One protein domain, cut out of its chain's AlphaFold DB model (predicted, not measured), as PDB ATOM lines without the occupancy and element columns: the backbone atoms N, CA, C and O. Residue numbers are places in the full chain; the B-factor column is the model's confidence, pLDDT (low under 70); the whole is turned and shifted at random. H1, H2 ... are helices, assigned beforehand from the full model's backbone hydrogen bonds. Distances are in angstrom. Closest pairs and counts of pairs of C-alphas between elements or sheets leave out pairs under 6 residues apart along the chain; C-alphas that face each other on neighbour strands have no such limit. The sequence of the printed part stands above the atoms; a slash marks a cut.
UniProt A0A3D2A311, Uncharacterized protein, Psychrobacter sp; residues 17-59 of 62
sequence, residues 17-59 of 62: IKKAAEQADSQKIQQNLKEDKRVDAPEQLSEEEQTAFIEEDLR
ATOM      1  N   ILE A  17      16.470   9.690 -24.569       76.31
ATOM      2  CA  ILE A  17      15.011   9.792 -24.479       76.31
ATOM      3  C   ILE A  17      14.420   8.530 -23.837       76.31
ATOM      4  O   ILE A  17      13.614   8.626 -22.913       76.31
ATOM      5  N   LYS A  18      14.840   7.338 -24.286       80.12
ATOM      6  CA  LYS A  18      14.351   6.060 -23.747       80.12
ATOM      7  C   LYS A  18      14.778   5.870 -22.293       80.12
ATOM      8  O   LYS A  18      13.949   5.530 -21.456       80.12
ATOM      9  N   LYS A  19      16.039   6.181 -21.976       81.25
ATOM     10  CA  LYS A  19      16.525   6.170 -20.588       81.25
ATOM     11  C   LYS A  19      15.730   7.128 -19.698       81.25
ATOM     12  O   LYS A  19      15.347   6.750 -18.598       81.25
ATOM     13  N   ALA A  20      15.498   8.358 -20.159       78.69
ATOM     14  CA  ALA A  20      14.775   9.367 -19.393       78.69
ATOM     15  C   ALA A  20      13.330   8.934 -19.123       78.69
ATOM     16  O   ALA A  20      12.845   9.127 -18.015       78.69
ATOM     17  N   ALA A  21      12.670   8.302 -20.096       78.06
ATOM     18  CA  ALA A  21      11.326   7.757 -19.924       78.06
ATOM     19  C   ALA A  21      11.281   6.580 -18.932       78.06
ATOM     20  O   ALA A  21      10.349   6.490 -18.142       78.06
ATOM     21  N   GLU A  22      12.285   5.700 -18.937       83.44
ATOM     22  CA  GLU A  22      12.371   4.563 -18.004       83.44
ATOM     23  C   GLU A  22      12.753   4.992 -16.574       83.44
ATOM     24  O   GLU A  22      12.322   4.373 -15.605       83.44
ATOM     25  N   GLN A  23      13.552   6.054 -16.433       84.25
ATOM     26  CA  GLN A  23      13.986   6.610 -15.142       84.25
ATOM     27  C   GLN A  23      13.039   7.681 -14.590       84.25
ATOM     28  O   GLN A  23      13.217   8.150 -13.463       84.25
ATOM     29  N   ALA A  24      12.048   8.092 -15.379       79.62
ATOM     30  CA  ALA A  24      11.048   9.059 -14.980       79.62
ATOM     31  C   ALA A  24      10.208   8.518 -13.816       79.62
ATOM     32  O   ALA A  24       9.437   7.569 -13.952       79.62
ATOM     33  N   ASP A  25      10.324   9.166 -12.660       86.88
ATOM     34  CA  ASP A  25       9.498   8.856 -11.500       86.88
ATOM     35  C   ASP A  25       8.065   9.364 -11.730       86.88
ATOM     36  O   ASP A  25       7.768  10.560 -11.620       86.88
ATOM     37  N   SER A  26       7.173   8.429 -12.054       82.12
ATOM     38  CA  SER A  26       5.751   8.694 -12.290       82.12
ATOM     39  C   SER A  26       5.058   9.411 -11.123       82.12
ATOM     40  O   SER A  26       4.197  10.258 -11.364       82.12
ATOM     41  N   GLN A  27       5.463   9.161  -9.873       83.12
ATOM     42  CA  GLN A  27       4.892   9.825  -8.699       83.12
ATOM     43  C   GLN A  27       5.362  11.280  -8.614       83.12
ATOM     44  O   GLN A  27       4.561  12.182  -8.350       83.12
ATOM     45  N   LYS A  28       6.640  11.534  -8.911       83.69
ATOM     46  CA  LYS A  28       7.202  12.891  -8.976       83.69
ATOM     47  C   LYS A  28       6.595  13.706 -10.118       83.69
ATOM     48  O   LYS A  28       6.314  14.891  -9.941       83.69
ATOM     49  N   ILE A  29       6.338  13.079 -11.265       82.88
ATOM     50  CA  ILE A  29       5.635  13.709 -12.392       82.88
ATOM     51  C   ILE A  29       4.213  14.086 -11.985       82.88
ATOM     52  O   ILE A  29       3.825  15.240 -12.137       82.88
ATOM     53  N   GLN A  30       3.460  13.155 -11.397       82.69
ATOM     54  CA  GLN A  30       2.111  13.437 -10.903       82.69
ATOM     55  C   GLN A  30       2.100  14.563  -9.868       82.69
ATOM     56  O   GLN A  30       1.222  15.415  -9.907       82.69
ATOM     57  N   GLN A  31       3.084  14.610  -8.965       82.88
ATOM     58  CA  GLN A  31       3.220  15.698  -7.999       82.88
ATOM     59  C   GLN A  31       3.535  17.041  -8.669       82.88
ATOM     60  O   GLN A  31       3.021  18.068  -8.231       82.88
ATOM     61  N   ASN A  32       4.350  17.037  -9.727       79.69
ATOM     62  CA  ASN A  32       4.691  18.229 -10.501       79.69
ATOM     63  C   ASN A  32       3.521  18.777 -11.327       79.69
ATOM     64  O   ASN A  32       3.484  19.982 -11.546       79.69
ATOM     65  N   LEU A  33       2.597  17.913 -11.754       83.19
ATOM     66  CA  LEU A  33       1.422  18.262 -12.559       83.19
ATOM     67  C   LEU A  33       0.216  18.738 -11.734       83.19
ATOM     68  O   LEU A  33      -0.799  19.114 -12.315       83.19
ATOM     69  N   LYS A  34       0.285  18.707 -10.398       87.00
ATOM     70  CA  LYS A  34      -0.797  19.232  -9.555       87.00
ATOM     71  C   LYS A  34      -0.926  20.739  -9.772       87.00
ATOM     72  O   LYS A  34       0.042  21.463  -9.571       87.00
ATOM     73  N   GLU A  35      -2.127  21.198 -10.111       72.44
ATOM     74  CA  GLU A  35      -2.431  22.619 -10.342       72.44
ATOM     75  C   GLU A  35      -2.168  23.479  -9.095       72.44
ATOM     76  O   GLU A  35      -1.671  24.595  -9.198       72.44
ATOM     77  N   ASP A  36      -2.383  22.911  -7.905       78.81
ATOM     78  CA  ASP A  36      -2.129  23.576  -6.621       78.81
ATOM     79  C   ASP A  36      -0.654  23.548  -6.188       78.81
ATOM     80  O   ASP A  36      -0.312  23.931  -5.060       78.81
ATOM     81  N   LYS A  37       0.250  23.046  -7.038       76.31
ATOM     82  CA  LYS A  37       1.672  23.045  -6.722       76.31
ATOM     83  C   LYS A  37       2.161  24.489  -6.689       76.31
ATOM     84  O   LYS A  37       2.352  25.124  -7.722       76.31
ATOM     85  N   ARG A  38       2.448  24.979  -5.482       72.44
ATOM     86  CA  ARG A  38       3.228  26.203  -5.296       72.44
ATOM     87  C   ARG A  38       4.636  25.947  -5.815       72.44
ATOM     88  O   ARG A  38       5.441  25.291  -5.157       72.44
ATOM     89  N   VAL A  39       4.877  26.376  -7.044       77.69
ATOM     90  CA  VAL A  39       6.217  26.529  -7.591       77.69
ATOM     91  C   VAL A  39       6.714  27.906  -7.191       77.69
ATOM     92  O   VAL A  39       5.935  28.862  -7.178       77.69
ATOM     93  N   ASP A  40       7.988  27.996  -6.830       81.12
ATOM     94  CA  ASP A  40       8.605  29.296  -6.618       81.12
ATOM     95  C   ASP A  40       8.515  30.075  -7.930       81.12
ATOM     96  O   ASP A  40       8.796  29.544  -9.012       81.12
ATOM     97  N   ALA A  41       8.049  31.317  -7.841       80.75
ATOM     98  CA  ALA A  41       8.112  32.211  -8.979       80.75
ATOM     99  C   ALA A  41       9.590  32.436  -9.342       80.75
ATOM    100  O   ALA A  41      10.446  32.402  -8.450       80.75
ATOM    101  N   PRO A  42       9.904  32.682 -10.623       83.44
ATOM    102  CA  PRO A  42      11.215  33.189 -10.993       83.44
ATOM    103  C   PRO A  42      11.561  34.426 -10.161       83.44
ATOM    104  O   PRO A  42      10.673  35.199  -9.784       83.44
ATOM    105  N   GLU A  43      12.850  34.608  -9.893       86.75
ATOM    106  CA  GLU A  43      13.337  35.821  -9.250       86.75
ATOM    107  C   GLU A  43      12.920  37.048 -10.069       86.75
ATOM    108  O   GLU A  43      12.985  37.050 -11.303       86.75
ATOM    109  N   GLN A  44      12.432  38.077  -9.377       89.31
ATOM    110  CA  GLN A  44      12.116  39.344 -10.018       89.31
ATOM    111  C   GLN A  44      13.420  40.097 -10.246       89.31
ATOM    112  O   GLN A  44      14.024  40.585  -9.297       89.31
ATOM    113  N   LEU A  45      13.832  40.169 -11.507       90.00
ATOM    114  CA  LEU A  45      15.003  40.933 -11.920       90.00
ATOM    115  C   LEU A  45      14.730  42.435 -11.792       90.00
ATOM    116  O   LEU A  45      13.628  42.891 -12.130       90.00
ATOM    117  N   SER A  46      15.729  43.204 -11.354       92.19
ATOM    118  CA  SER A  46      15.669  44.669 -11.418       92.19
ATOM    119  C   SER A  46      15.662  45.160 -12.872       92.19
ATOM    120  O   SER A  46      15.963  44.403 -13.795       92.19
ATOM    121  N   GLU A  47      15.322  46.430 -13.113       87.25
ATOM    122  CA  GLU A  47      15.334  46.995 -14.474       87.25
ATOM    123  C   GLU A  47      16.720  46.899 -15.129       87.25
ATOM    124  O   GLU A  47      16.817  46.675 -16.332       87.25
ATOM    125  N   GLU A  48      17.794  47.015 -14.341       89.44
ATOM    126  CA  GLU A  48      19.168  46.895 -14.835       89.44
ATOM    127  C   GLU A  48      19.562  45.451 -15.187       89.44
ATOM    128  O   GLU A  48      20.448  45.237 -16.015       89.44
ATOM    129  N   GLU A  49      18.923  44.464 -14.558       92.25
ATOM    130  CA  GLU A  49      19.151  43.035 -14.800       92.25
ATOM    131  C   GLU A  49      18.275  42.486 -15.934       92.25
ATOM    132  O   GLU A  49      18.572  41.435 -16.510       92.25
ATOM    133  N   GLN A  50      17.198  43.192 -16.276       89.00
ATOM    134  CA  GLN A  50      16.319  42.828 -17.375       89.00
ATOM    135  C   GLN A  50      16.978  43.154 -18.716       89.00
ATOM    136  O   GLN A  50      17.207  44.308 -19.077       89.00
ATOM    137  N   THR A  51      17.238  42.122 -19.515       84.62
ATOM    138  CA  THR A  51      17.597  42.311 -20.919       84.62
ATOM    139  C   THR A  51      16.328  42.548 -21.731       84.62
ATOM    140  O   THR A  51      15.405  41.732 -21.740       84.62
ATOM    141  N   ALA A  52      16.263  43.689 -22.420       84.19
ATOM    142  CA  ALA A  52      15.170  43.954 -23.344       84.19
ATOM    143  C   ALA A  52      15.155  42.904 -24.466       84.19
ATOM    144  O   ALA A  52      16.205  42.436 -24.919       84.19
ATOM    145  N   PHE A  53      13.958  42.559 -24.941       85.06
ATOM    146  CA  PHE A  53      13.832  41.769 -26.160       85.06
ATOM    147  C   PHE A  53      14.482  42.517 -27.325       85.06
ATOM    148  O   PHE A  53      14.329  43.732 -27.456       85.06
ATOM    149  N   ILE A  54      15.197  41.781 -28.177       86.69
ATOM    150  CA  ILE A  54      15.711  42.341 -29.425       86.69
ATOM    151  C   ILE A  54      14.538  42.756 -30.311       86.69
ATOM    152  O   ILE A  54      13.542  42.037 -30.416       86.69
ATOM    153  N   GLU A  55      14.652  43.923 -30.939       88.12
ATOM    154  CA  GLU A  55      13.658  44.388 -31.902       88.12
ATOM    155  C   GLU A  55      13.525  43.373 -33.047       88.12
ATOM    156  O   GLU A  55      14.518  42.819 -33.523       88.12
ATOM    157  N   GLU A  56      12.298  43.134 -33.512       84.31
ATOM    158  CA  GLU A  56      12.002  42.150 -34.567       84.31
ATOM    159  C   GLU A  56      12.754  42.445 -35.880       84.31
ATOM    160  O   GLU A  56      13.081  41.536 -36.645       84.31
ATOM    161  N   ASP A  57      13.082  43.711 -36.139       88.81
ATOM    162  CA  ASP A  57      13.859  44.128 -37.310       88.81
ATOM    163  C   ASP A  57      15.355  43.798 -37.191       88.81
ATOM    164  O   ASP A  57      16.042  43.692 -38.206       88.81
ATOM    165  N   LEU A  58      15.857  43.572 -35.971       88.44
ATOM    166  CA  LEU A  58      17.246  43.189 -35.692       88.44
ATOM    167  C   LEU A  58      17.446  41.669 -35.605       88.44
ATOM    168  O   LEU A  58      18.582  41.198 -35.509       88.44
ATOM    169  N   ARG A  59      16.364  40.888 -35.643       88.38
ATOM    170  CA  ARG A  59      16.418  39.424 -35.650       88.38
ATOM    171  C   ARG A  59      16.956  38.890 -36.973       88.38
ATOM    172  O   ARG A  59      16.499  39.279 -38.046       88.38
TER     173      ARG A  59
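This is residues 17 to 59 of the 62 residues of an uncharacterized protein of Psychrobacter sp (UniProt A0A3D2A311). This piece has little regular structure: it is an open, U-shaped chain with two short helices, H1 and then H2, along one arm, and residues 33 to 59, with no named element, making the base and the other arm. The middle of the U is empty, and residues 17 to 59 stand free. The printed part has 43 residues, 14 of them in named elements, with no named strand; the class is all helix. It is extended, with a radius of gyration of the C-alphas of 18.2 A, and spans 43 by 27 by 16 A.

H1, residues 17 to 23, begins at C-alpha 17 (15.011, 9.792, -24.479) and is 9.9 A long from first to last C-alpha. H2, residues 26 to 32, is 9.8 A long and ends at C-alpha 32 (4.691, 18.229, -10.501).

A tight link of 2 residues joins H1 and H2, which are apart. In both helices every O i to N i+4 pair is within hydrogen-bond range.

The C-alphas farthest apart, of Gln 27 and Asp 57, are 45.6 A apart. The printed part has no cut, and no printed residue is under 70 in pLDDT.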